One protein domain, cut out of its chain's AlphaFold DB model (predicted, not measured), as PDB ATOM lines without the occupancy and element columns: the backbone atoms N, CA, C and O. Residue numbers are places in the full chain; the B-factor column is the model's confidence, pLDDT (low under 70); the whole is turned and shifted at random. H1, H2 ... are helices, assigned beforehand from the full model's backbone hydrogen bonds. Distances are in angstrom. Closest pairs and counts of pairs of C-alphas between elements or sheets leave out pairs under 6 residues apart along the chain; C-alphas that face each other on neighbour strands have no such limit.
ATOM      1  N   ALA A   4      -5.735 -25.211  63.470       71.50
ATOM      2  CA  ALA A   4      -6.568 -25.457  64.652       71.50
ATOM      3  C   ALA A   4      -8.028 -24.976  64.512       71.50
ATOM      4  O   ALA A   4      -8.895 -25.510  65.190       71.50
ATOM      5  N   ILE A   5      -8.311 -24.002  63.635       63.88
ATOM      6  CA  ILE A   5      -9.681 -23.511  63.397       63.88
ATOM      7  C   ILE A   5     -10.470 -24.519  62.550       63.88
ATOM      8  O   ILE A   5     -11.671 -24.670  62.735       63.88
ATOM      9  N   PHE A   6      -9.795 -25.251  61.657       60.97
ATOM     10  CA  PHE A   6     -10.430 -26.247  60.788       60.97
ATOM     11  C   PHE A   6     -11.119 -27.357  61.595       60.97
ATOM     12  O   PHE A   6     -12.251 -27.716  61.297       60.97
ATOM     13  N   TRP A   7     -10.479 -27.831  62.668       68.69
ATOM     14  CA  TRP A   7     -11.011 -28.898  63.526       68.69
ATOM     15  C   TRP A   7     -12.116 -28.450  64.492       68.69
ATOM     16  O   TRP A   7     -12.699 -29.285  65.175       68.69
ATOM     17  N   GLN A   8     -12.395 -27.146  64.571       80.44
ATOM     18  CA  GLN A   8     -13.444 -26.583  65.429       80.44
ATOM     19  C   GLN A   8     -14.749 -26.319  64.671       80.44
ATOM     20  O   GLN A   8     -15.762 -26.022  65.298       80.44
ATOM     21  N   LEU A   9     -14.730 -26.419  63.341       84.38
ATOM     22  CA  LEU A   9     -15.902 -26.206  62.504       84.38
ATOM     23  C   LEU A   9     -16.676 -27.510  62.336       84.38
ATOM     24  O   LEU A   9     -16.116 -28.562  62.028       84.38
ATOM     25  N   THR A  10     -17.994 -27.424  62.449       89.75
ATOM     26  CA  THR A  10     -18.876 -28.473  61.940       89.75
ATOM     27  C   THR A  10     -18.795 -28.521  60.410       89.75
ATOM     28  O   THR A  10     -18.533 -27.513  59.747       89.75
ATOM     29  N   LEU A  11     -19.095 -29.678  59.811       86.56
ATOM     30  CA  LEU A  11     -19.148 -29.819  58.347       86.56
ATOM     31  C   LEU A  11     -20.086 -28.791  57.695       86.56
ATOM     32  O   LEU A  11     -19.793 -28.268  56.623       86.56
ATOM     33  N   ALA A  12     -21.192 -28.462  58.366       89.06
ATOM     34  CA  ALA A  12     -22.152 -27.477  57.886       89.06
ATOM     35  C   ALA A  12     -21.609 -26.036  57.930       89.06
ATOM     36  O   ALA A  12     -22.013 -25.197  57.127       89.06
ATOM     37  N   GLU A  13     -20.729 -25.705  58.874       90.38
ATOM     38  CA  GLU A  13     -20.060 -24.399  58.909       90.38
ATOM     39  C   GLU A  13     -18.957 -24.326  57.858       90.38
ATOM     40  O   GLU A  13     -18.862 -23.329  57.141       90.38
ATOM     41  N   PHE A  14     -18.187 -25.404  57.701       89.38
ATOM     42  CA  PHE A  14     -17.174 -25.507  56.658       89.38
ATOM     43  C   PHE A  14     -17.781 -25.358  55.253       89.38
ATOM     44  O   PHE A  14     -17.320 -24.523  54.475       89.38
ATOM     45  N   ASP A  15     -18.871 -26.074  54.949       90.62
ATOM     46  CA  ASP A  15     -19.598 -25.942  53.678       90.62
ATOM     47  C   ASP A  15     -20.065 -24.496  53.437       90.62
ATOM     48  O   ASP A  15     -19.836 -23.930  52.364       90.62
ATOM     49  N   ARG A  16     -20.638 -23.835  54.453       92.00
ATOM     50  CA  ARG A  16     -21.042 -22.421  54.349       92.00
ATOM     51  C   ARG A  16     -19.860 -21.499  54.065       92.00
ATOM     52  O   ARG A  16     -19.996 -20.587  53.246       92.00
ATOM     53  N   MET A  17     -18.714 -21.725  54.705       91.62
ATOM     54  CA  MET A  17     -17.499 -20.948  54.447       91.62
ATOM     55  C   MET A  17     -17.003 -21.141  53.014       91.62
ATOM     56  O   MET A  17     -16.713 -20.148  52.345       91.62
ATOM     57  N   CYS A  18     -16.975 -22.377  52.510       89.94
ATOM     58  CA  CYS A  18     -16.617 -22.658  51.119       89.94
ATOM     59  C   CYS A  18     -17.571 -21.956  50.146       89.94
ATOM     60  O   CYS A  18     -17.122 -21.248  49.245       89.94
ATOM     61  N   ARG A  19     -18.889 -22.051  50.362       89.62
ATOM     62  CA  ARG A  19     -19.885 -21.337  49.541       89.62
ATOM     63  C   ARG A  19     -19.661 -19.829  49.557       89.62
ATOM     64  O   ARG A  19     -19.719 -19.190  48.508       89.62
ATOM     65  N   GLY A  20     -19.397 -19.254  50.729       91.00
ATOM     66  CA  GLY A  20     -19.091 -17.832  50.874       91.00
ATOM     67  C   GLY A  20     -17.826 -17.429  50.113       91.00
ATOM     68  O   GLY A  20     -17.827 -16.421  49.406       91.00
ATOM     69  N   TYR A  21     -16.772 -18.241  50.201       91.50
ATOM     70  CA  TYR A  21     -15.526 -18.031  49.467       91.50
ATOM     71  C   TYR A  21     -15.744 -18.063  47.951       91.50
ATOM     72  O   TYR A  21     -15.342 -17.127  47.258       91.50
ATOM     73  N   HIS A  22     -16.438 -19.084  47.441       89.31
ATOM     74  CA  HIS A  22     -16.752 -19.192  46.017       89.31
ATOM     75  C   HIS A  22     -17.587 -18.007  45.528       89.31
ATOM     76  O   HIS A  22     -17.231 -17.392  44.528       89.31
ATOM     77  N   ARG A  23     -18.624 -17.601  46.274       89.44
ATOM     78  CA  ARG A  23     -19.414 -16.401  45.944       89.44
ATOM     79  C   ARG A  23     -18.549 -15.148  45.874       89.44
ATOM     80  O   ARG A  23     -18.668 -14.380  44.927       89.44
ATOM     81  N   ARG A  24     -17.653 -14.945  46.844       92.19
ATOM     82  CA  ARG A  24     -16.748 -13.786  46.859       92.19
ATOM     83  C   ARG A  24     -15.830 -13.761  45.637       92.19
ATOM     84  O   ARG A  24     -15.611 -12.689  45.078       92.19
ATOM     85  N   GLN A  25     -15.297 -14.914  45.241       91.19
ATOM     86  CA  GLN A  25     -14.478 -15.033  44.034       91.19
ATOM     87  C   GLN A  25     -15.294 -14.685  42.785       91.19
ATOM     88  O   GLN A  25     -14.884 -13.824  42.007       91.19
ATOM     89  N   THR A  26     -16.485 -15.269  42.632       91.19
ATOM     90  CA  THR A  26     -17.375 -14.993  41.495       91.19
ATOM     91  C   THR A  26     -17.757 -13.514  41.406       91.19
ATOM     92  O   THR A  26     -17.714 -12.939  40.324       91.19
ATOM     93  N   GLU A  27     -18.061 -12.855  42.527       91.69
ATOM     94  CA  GLU A  27     -18.369 -11.416  42.548       91.69
ATOM     95  C   GLU A  27     -17.178 -10.540  42.124       91.69
ATOM     96  O   GLU A  27     -17.359  -9.512  41.467       91.69
ATOM     97  N   GLY A  28     -15.949 -10.956  42.442       94.44
ATOM     98  CA  GLY A  28     -14.743 -10.320  41.906       94.44
ATOM     99  C   GLY A  28     -14.696 -10.406  40.380       94.44
ATOM    100  O   GLY A  28     -14.526  -9.392  39.702       94.44
ATOM    101  N   TRP A  29     -14.939 -11.599  39.839       95.38
ATOM    102  CA  TRP A  29     -14.974 -11.833  38.396       95.38
ATOM    103  C   TRP A  29     -16.109 -11.095  37.686       95.38
ATOM    104  O   TRP A  29     -15.892 -10.583  36.592       95.38
ATOM    105  N   ARG A  30     -17.281 -10.949  38.311       94.94
ATOM    106  CA  ARG A  30     -18.410 -10.176  37.760       94.94
ATOM    107  C   ARG A  30     -18.050  -8.713  37.515       94.94
ATOM    108  O   ARG A  30     -18.395  -8.161  36.473       94.94
ATOM    109  N   ARG A  31     -17.303  -8.097  38.434       94.94
ATOM    110  CA  ARG A  31     -16.821  -6.714  38.278       94.94
ATOM    111  C   ARG A  31     -15.804  -6.594  37.148       94.94
ATOM    112  O   ARG A  31     -15.935  -5.707  36.309       94.94
ATOM    113  N   THR A  32     -14.827  -7.498  37.105       96.44
ATOM    114  CA  THR A  32     -13.829  -7.547  36.025       96.44
ATOM    115  C   THR A  32     -14.500  -7.726  34.666       96.44
ATOM    116  O   THR A  32     -14.188  -7.003  33.723       96.44
ATOM    117  N   ARG A  33     -15.469  -8.642  34.587       96.44
ATOM    118  CA  ARG A  33     -16.259  -8.916  33.388       96.44
ATOM    119  C   ARG A  33     -16.999  -7.681  32.902       96.44
ATOM    120  O   ARG A  33     -16.862  -7.332  31.741       96.44
ATOM    121  N   LEU A  34     -17.717  -6.990  33.786       96.06
ATOM    122  CA  LEU A  34     -18.445  -5.773  33.427       96.06
ATOM    123  C   LEU A  34     -17.520  -4.717  32.807       96.06
ATOM    124  O   LEU A  34     -17.839  -4.154  31.760       96.06
ATOM    125  N   LEU A  35     -16.361  -4.472  33.425       97.06
ATOM    126  CA  LEU A  35     -15.377  -3.523  32.901       97.06
ATOM    127  C   LEU A  35     -14.857  -3.951  31.524       97.06
ATOM    128  O   LEU A  35     -14.794  -3.130  30.609       97.06
ATOM    129  N   ALA A  36     -14.537  -5.235  31.357       97.31
ATOM    130  CA  ALA A  36     -14.104  -5.778  30.076       97.31
ATOM    131  C   ALA A  36     -15.188  -5.620  28.996       97.31
ATOM    132  O   ALA A  36     -14.881  -5.173  27.896       97.31
ATOM    133  N   THR A  37     -16.456  -5.893  29.309       97.19
ATOM    134  CA  THR A  37     -17.583  -5.734  28.375       97.19
ATOM    135  C   THR A  37     -17.756  -4.306  27.904       97.19
ATOM    136  O   THR A  37     -17.941  -4.083  26.708       97.19
ATOM    137  N   VAL A  38     -17.643  -3.330  28.807       96.62
ATOM    138  CA  VAL A  38     -17.698  -1.913  28.429       96.62
ATOM    139  C   VAL A  38     -16.570  -1.575  27.456       96.62
ATOM    140  O   VAL A  38     -16.827  -0.977  26.413       96.62
ATOM    141  N   LEU A  39     -15.339  -2.000  27.754       96.94
ATOM    142  CA  LEU A  39     -14.193  -1.751  26.880       96.94
ATOM    143  C   LEU A  39     -14.356  -2.425  25.518       96.94
ATOM    144  O   LEU A  39     -14.125  -1.787  24.497       96.94
ATOM    145  N   VAL A  40     -14.783  -3.685  25.478       96.31
ATOM    146  CA  VAL A  40     -14.984  -4.414  24.220       96.31
ATOM    147  C   VAL A  40     -16.077  -3.751  23.384       96.31
ATOM    148  O   VAL A  40     -15.876  -3.525  22.195       96.31
ATOM    149  N   ASN A  41     -17.212  -3.392  23.987       96.44
ATOM    150  CA  ASN A  41     -18.308  -2.746  23.263       96.44
ATOM    151  C   ASN A  41     -17.951  -1.335  22.785       96.44
ATOM    152  O   ASN A  41     -18.438  -0.923  21.739       96.44
ATOM    153  N   LEU A  42     -17.072  -0.618  23.492       95.69
ATOM    154  CA  LEU A  42     -16.558   0.674  23.032       95.69
ATOM    155  C   LEU A  42     -15.750   0.550  21.729       95.69
ATOM    156  O   LEU A  42     -15.767   1.465  20.914       95.69
ATOM    157  N   HIS A  43     -15.053  -0.571  21.534       95.06
ATOM    158  CA  HIS A  43     -14.237  -0.826  20.342       95.06
ATOM    159  C   HIS A  43     -15.014  -1.512  19.207       95.06
ATOM    160  O   HIS A  43     -14.414  -1.882  18.199       95.06
ATOM    161  N   ARG A  44     -16.326  -1.719  19.357       91.12
ATOM    162  CA  ARG A  44     -17.163  -2.315  18.311       91.12
ATOM    163  C   ARG A  44     -17.671  -1.275  17.322       91.12
ATOM    164  O   ARG A  44     -17.885  -0.115  17.662       91.12
ATOM    165  N   ASP A  45     -17.942  -1.737  16.105       92.56
ATOM    166  CA  ASP A  45     -18.605  -0.929  15.090       92.56
ATOM    167  C   ASP A  45     -20.043  -0.594  15.497       92.56
ATOM    168  O   ASP A  45     -20.754  -1.412  16.078       92.56
ATOM    169  N   ALA A  46     -20.525   0.581  15.086       87.75
ATOM    170  CA  ALA A  46     -21.871   1.067  15.410       87.75
ATOM    171  C   ALA A  46     -23.016   0.166  14.900       87.75
ATOM    172  O   ALA A  46     -24.155   0.302  15.342       87.75
ATOM    173  N   LYS A  47     -22.734  -0.729  13.945       92.12
ATOM    174  CA  LYS A  47     -23.702  -1.695  13.400       92.12
ATOM    175  C   LYS A  47     -23.657  -3.050  14.107       92.12
ATOM    176  O   LYS A  47     -24.525  -3.883  13.858       92.12
ATOM    177  N   THR A  48     -22.656  -3.293  14.950       91.44
ATOM    178  CA  THR A  48     -22.527  -4.537  15.701       91.44
ATOM    179  C   THR A  48     -23.281  -4.398  17.023       91.44
ATOM    180  O   THR A  48     -23.037  -3.440  17.756       91.44
ATOM    181  N   PRO A  49     -24.190  -5.330  17.360       91.81
ATOM    182  CA  PRO A  49     -24.884  -5.286  18.639       91.81
ATOM    183  C   PRO A  49     -23.887  -5.389  19.802       91.81
ATOM    184  O   PRO A  49     -22.874  -6.089  19.723       91.81
ATOM    185  N   ALA A  50     -24.180  -4.668  20.882       93.12
ATOM    186  CA  ALA A  50     -23.399  -4.734  22.108       93.12
ATOM    187  C   ALA A  50     -23.553  -6.118  22.751       93.12
ATOM    188  O   ALA A  50     -24.668  -6.626  22.844       93.12
ATOM    189  N   LEU A  51     -22.449  -6.699  23.225       93.50
ATOM    190  CA  LEU A  51     -22.513  -7.916  24.031       93.50
ATOM    191  C   LEU A  51     -22.938  -7.589  25.458       93.50
ATOM    192  O   LEU A  51     -22.488  -6.594  26.037       93.50
ATOM    193  N   SER A  52     -23.731  -8.471  26.047       93.75
ATOM    194  CA  SER A  52     -23.919  -8.540  27.491       93.75
ATOM    195  C   SER A  52     -22.653  -9.068  28.192       93.75
ATOM    196  O   SER A  52     -21.800  -9.715  27.570       93.75
ATOM    197  N   PRO A  53     -22.487  -8.796  29.498       94.31
ATOM    198  CA  PRO A  53     -21.406  -9.379  30.283       94.31
ATOM    199  C   PRO A  53     -21.368 -10.907  30.213       94.31
ATOM    200  O   PRO A  53     -20.301 -11.480  30.007       94.31
ATOM    201  N   GLU A  54     -22.521 -11.554  30.340       93.12
ATOM    202  CA  GLU A  54     -22.682 -13.008  30.360       93.12
ATOM    203  C   GLU A  54     -22.252 -13.654  29.034       93.12
ATOM    204  O   GLU A  54     -21.607 -14.701  29.052       93.12
ATOM    205  N   GLU A  55     -22.527 -12.999  27.900       91.50
ATOM    206  CA  GLU A  55     -22.071 -13.441  26.573       91.50
ATOM    207  C   GLU A  55     -20.562 -13.262  26.370       91.50
ATOM    208  O   GLU A  55     -19.949 -14.019  25.619       91.50
ATOM    209  N   LEU A  56     -19.946 -12.259  27.010       92.94
ATOM    210  CA  LEU A  56     -18.503 -12.038  26.892       92.94
ATOM    211  C   LEU A  56     -17.696 -13.080  27.677       92.94
ATOM    212  O   LEU A  56     -16.672 -13.558  27.190       92.94
ATOM    213  N   LEU A  57     -18.106 -13.375  28.912       91.31
ATOM    214  CA  LEU A  57     -17.413 -14.322  29.785       91.31
ATOM    215  C   LEU A  57     -18.422 -15.028  30.704       91.31
ATOM    216  O   LEU A  57     -18.810 -14.448  31.723       91.31
ATOM    217  N   PRO A  58     -18.830 -16.273  30.412       90.56
ATOM    218  CA  PRO A  58     -19.764 -16.999  31.265       90.56
ATOM    219  C   PRO A  58     -19.122 -17.323  32.620       90.56
ATOM    220  O   PRO A  58     -17.966 -17.749  32.686       90.56
ATOM    221  N   LEU A  59     -19.860 -17.114  33.714       90.19
ATOM    222  CA  LEU A  59     -19.403 -17.407  35.073       90.19
ATOM    223  C   LEU A  59     -20.298 -18.452  35.759       90.19
ATOM    224  O   LEU A  59     -21.477 -18.587  35.426       90.19
ATOM    225  N   PRO A  60     -19.772 -19.179  36.767       84.75
ATOM    226  CA  PRO A  60     -20.575 -20.117  37.543       84.75
ATOM    227  C   PRO A  60     -21.780 -19.432  38.199       84.75
ATOM    228  O   PRO A  60     -21.622 -18.458  38.941       84.75
ATOM    229  N   GLY A  61     -22.975 -19.978  37.969       79.94
ATOM    230  CA  GLY A  61     -24.234 -19.465  38.518       79.94
ATOM    231  C   GLY A  61     -24.957 -18.453  37.631       79.94
ATOM    232  O   GLY A  61     -26.039 -18.008  38.010       79.94
ATOM    233  N   ASP A  62     -24.404 -18.101  36.471       86.44
ATOM    234  CA  ASP A  62     -25.205 -17.463  35.432       86.44
ATOM    235  C   ASP A  62     -26.218 -18.481  34.889       86.44
ATOM    236  O   ASP A  62     -25.932 -19.680  34.803       86.44
ATOM    237  N   THR A  63     -27.416 -18.016  34.536       73.19
ATOM    238  CA  THR A  63     -28.349 -18.811  33.736       73.19
ATOM    239  C   THR A  63     -27.709 -19.002  32.374       73.19
ATOM    240  O   THR A  63     -27.754 -18.102  31.535       73.19
ATOM    241  N   LEU A  64     -27.042 -20.141  32.195       60.03
ATOM    242  CA  LEU A  64     -26.506 -20.528  30.902       60.03
ATOM    243  C   LEU A  64     -27.675 -20.546  29.902       60.03
ATOM    244  O   LEU A  64     -28.758 -21.022  30.263       60.03
ATOM    245  N   PRO A  65     -27.499 -20.020  28.677       58.88
ATOM    246  CA  PRO A  65     -28.421 -20.351  27.599       58.88
ATOM    247  C   PRO A  65     -28.514 -21.879  27.512       58.88
ATOM    248  O   PRO A  65     -27.514 -22.548  27.766       58.88
ATOM    249  N   GLU A  66     -29.735 -22.368  27.267       59.69
ATOM    250  CA  GLU A  66     -30.187 -23.768  27.218       59.69
ATOM    251  C   GLU A  66     -29.064 -24.808  27.361       59.69
ATOM    252  O   GLU A  66     -28.164 -24.887  26.522       59.69
ATOM    253  N   ALA A  67     -29.112 -25.579  28.457       58.97
ATOM    254  CA  ALA A  67     -28.145 -26.633  28.739       58.97
ATOM    255  C   ALA A  67     -27.880 -27.462  27.474       58.97
ATOM    256  O   ALA A  67     -28.816 -27.787  26.739       58.97
ATOM    257  N   ALA A  68     -26.607 -27.791  27.232       64.12
ATOM    258  CA  ALA A  68     -26.256 -28.779  26.220       64.12
ATOM    259  C   ALA A  68     -27.178 -30.001  26.392       64.12
ATOM    260  O   ALA A  68     -27.476 -30.345  27.542       64.12
ATOM    261  N   PRO A  69     -27.670 -30.600  25.291       73.75
ATOM    262  CA  PRO A  69     -28.619 -31.701  25.374       73.75
ATOM    263  C   PRO A  69     -28.087 -32.768  26.329       73.75
ATOM    264  O   PRO A  69     -26.886 -33.052  26.331       73.75
ATOM    265  N   ASP A  70     -28.978 -33.315  27.161       79.88
ATOM    266  CA  ASP A  70     -28.628 -34.409  28.061       79.88
ATOM    267  C   ASP A  70     -27.929 -35.512  27.258       79.88
ATOM    268  O   ASP A  70     -28.393 -35.886  26.176       79.88
ATOM    269  N   LEU A  71     -26.805 -36.012  27.781       80.12
ATOM    270  CA  LEU A  71     -26.082 -37.115  27.154       80.12
ATOM    271  C   LEU A  71     -27.033 -38.297  26.995       80.12
ATOM    272  O   LEU A  71     -27.658 -38.751  27.961       80.12
ATOM    273  N   THR A  72     -27.129 -38.808  25.776       89.75
ATOM    274  CA  THR A  72     -27.857 -40.043  25.524       89.75
ATOM    275  C   THR A  72     -27.066 -41.232  26.085       89.75
ATOM    276  O   THR A  72     -25.854 -41.133  26.302       89.75
ATOM    277  N   PRO A  73     -27.708 -42.390  26.318       90.12
ATOM    278  CA  PRO A  73     -26.989 -43.612  26.680       90.12
ATOM    279  C   PRO A  73     -25.866 -43.972  25.691       90.12
ATOM    280  O   PRO A  73     -24.825 -44.467  26.112       90.12
ATOM    281  N   GLU A  74     -26.053 -43.663  24.403       89.44
ATOM    282  CA  GLU A  74     -25.060 -43.884  23.344       89.44
ATOM    283  C   GLU A  74     -23.840 -42.962  23.505       89.44
ATOM    284  O   GLU A  74     -22.704 -43.415  23.372       89.44
ATOM    285  N   ASP A  75     -24.046 -41.694  23.880       87.62
ATOM    286  CA  ASP A  75     -22.944 -40.757  24.145       87.62
ATOM    287  C   ASP A  75     -22.107 -41.187  25.358       87.62
ATOM    288  O   ASP A  75     -20.884 -41.022  25.382       87.62
ATOM    289  N   VAL A  76     -22.763 -41.757  26.372       89.25
ATOM    290  CA  VAL A  76     -22.094 -42.281  27.569       89.25
ATOM    291  C   VAL A  76     -21.248 -43.505  27.221       89.25
ATOM    292  O   VAL A  76     -20.108 -43.599  27.669       89.25
ATOM    293  N   GLU A  77     -21.766 -44.420  26.404       93.19
ATOM    294  CA  GLU A  77     -21.026 -45.604  25.952       93.19
ATOM    295  C   GLU A  77     -19.808 -45.225  25.097       93.19
ATOM    296  O   GLU A  77     -18.706 -45.728  25.326       93.19
ATOM    297  N   ALA A  78     -19.966 -44.261  24.185       91.06
ATOM    298  CA  ALA A  78     -18.861 -43.729  23.392       91.06
ATOM    299  C   ALA A  78     -17.779 -43.062  24.262       91.06
ATOM    300  O   ALA A  78     -16.583 -43.213  23.999       91.06
ATOM    301  N   LEU A  79     -18.181 -42.348  25.319       89.56
ATOM    302  CA  LEU A  79     -17.246 -41.745  26.266       89.56
ATOM    303  C   LEU A  79     -16.456 -42.806  27.042       89.56
ATOM    304  O   LEU A  79     -15.246 -42.649  27.205       89.56
ATOM    305  N   TRP A  80     -17.113 -43.878  27.496       90.81
ATOM    306  CA  TRP A  80     -16.438 -44.981  28.187       90.81
ATOM    307  C   TRP A  80     -15.417 -45.678  27.290       90.81
ATOM    308  O   TRP A  80     -14.274 -45.844  27.707       90.81
ATOM    309  N   ALA A  81     -15.779 -45.972  26.039       90.94
ATOM    310  CA  ALA A  81     -14.853 -46.564  25.075       90.94
ATOM    311  C   ALA A  81     -13.609 -45.683  24.843       90.94
ATOM    312  O   ALA A  81     -12.484 -46.180  24.827       90.94
ATOM    313  N   LEU A  82     -13.790 -44.361  24.738       91.06
ATOM    314  CA  LEU A  82     -12.679 -43.417  24.582       91.06
ATOM    315  C   LEU A  82     -11.773 -43.353  25.821       91.06
ATOM    316  O   LEU A  82     -10.562 -43.157  25.694       91.06
ATOM    317  N   LEU A  83     -12.340 -43.472  27.024       89.25
ATOM    318  CA  LEU A  83     -11.560 -43.503  28.262       89.25
ATOM    319  C   LEU A  83     -10.755 -44.800  28.379       89.25
ATOM    320  O   LEU A  83      -9.564 -44.728  28.679       89.25
ATOM    321  N   ASP A  84     -11.353 -45.941  28.039       90.06
ATOM    322  CA  ASP A  84     -10.674 -47.240  28.037       90.06
ATOM    323  C   ASP A  84      -9.495 -47.265  27.046       90.06
ATOM    324  O   ASP A  84      -8.405 -47.745  27.372       90.06
ATOM    325  N   GLU A  85      -9.660 -46.683  25.853       86.00
ATOM    326  CA  GLU A  85      -8.575 -46.541  24.873       86.00
ATOM    327  C   GLU A  85      -7.437 -45.642  25.378       86.00
ATOM    328  O   GLU A  85      -6.256 -45.939  25.165       86.00
ATOM    329  N   ARG A  86      -7.763 -44.541  26.068       79.94
ATOM    330  CA  ARG A  86      -6.754 -43.641  26.649       79.94
ATOM    331  C   ARG A  86      -5.998 -44.290  27.800       79.94
ATOM    332  O   ARG A  86      -4.785 -44.102  27.889       79.94
ATOM    333  N   ASP A  87      -6.684 -45.041  28.651       79.81
ATOM    334  CA  ASP A  87      -6.063 -45.748  29.769       79.81
ATOM    335  C   ASP A  87      -5.139 -46.865  29.268       79.81
ATOM    336  O   ASP A  87      -4.024 -47.020  29.773       79.81
ATOM    337  N   ALA A  88      -5.529 -47.570  28.201       72.56
ATOM    338  CA  ALA A  88      -4.663 -48.537  27.531       72.56
ATOM    339  C   ALA A  88      -3.390 -47.886  26.952       72.56
ATOM    340  O   ALA A  88      -2.310 -48.460  27.067       72.56
ATOM    341  N   ALA A  89      -3.494 -46.676  26.392       68.75
ATOM    342  CA  ALA A  89      -2.361 -45.944  25.819       68.75
ATOM    343  C   ALA A  89      -1.394 -45.351  26.863       68.75
ATOM    344  O   ALA A  89      -0.251 -45.047  26.534       68.75
ATOM    345  N   ILE A  90      -1.833 -45.161  28.111       68.44
ATOM    346  CA  ILE A  90      -0.985 -44.671  29.216       68.44
ATOM    347  C   ILE A  90      -0.199 -45.823  29.871       68.44
ATOM    348  O   ILE A  90       0.821 -45.587  30.521       68.44
ATOM    349  N   LEU A  91      -0.657 -47.068  29.703       58.19
ATOM    350  CA  LEU A  91      -0.064 -48.273  30.294       58.19
ATOM    351  C   LEU A  91       0.912 -49.029  29.368       58.19
ATOM    352  O   LEU A  91       1.505 -50.017  29.807       58.19
ATOM    353  N   THR A  92       1.102 -48.570  28.127       52.97
ATOM    354  CA  THR A  92       2.118 -49.043  27.161       52.97
ATOM    355  C   THR A  92       3.243 -48.037  26.995       52.97
ATOM    356  O   THR A  92       4.418 -48.467  26.983       52.97
TER     357      THR A  92
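AT A GLANCE: This is residues 4 to 92 of the 92 residues of an uncharacterized protein of Hymenobacter sp. HMF4947 (UniProt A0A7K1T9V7). One long helix, H1, makes the body's backbone; past its end the chain folds back so that the tiny H2 packs on it, and a long link then leads away to H3, which sticks out on its own. The printed part has 89 residues with three named helices, H1, H2 and H3 in chain order, and no named strand: all helix. It is extended, with a radius of gyration of the C-alphas of 21.3 A and spans of 55 by 46 by 28 A.

IN THESE COORDINATES: Find C-alpha 11 at (-19.148, -29.819, 58.347); from there H1, residues 11 to 42, runs 46.7 A. H2 is residues 53 to 56. H3, residues 73 to 90, runs 26.1 A to C-alpha 90 at (-0.985, -44.671, 29.216).

HOW THE PARTS SIT: H1 touches H2 with residues 33 to 37 alone; their closest C-alphas, of Thr 37 and Pro 53, are 5.6 A apart. H3 is apart from H1 and H2. In H1 and H3 every O i to N i+4 pair is within hydrogen-bond range; H2 is too short for one.

THE WHOLE: The farthest C-alphas, of Ala 4 and Lys 47, are 59.0 A apart. Residues 43 to 48 and 66 to 92 stand free. The printed part has no cut; the link H2 to H3 is long, 16 residues. pLDDT is under 70 at residues 5 to 7, 64 to 68 and 89 to 92.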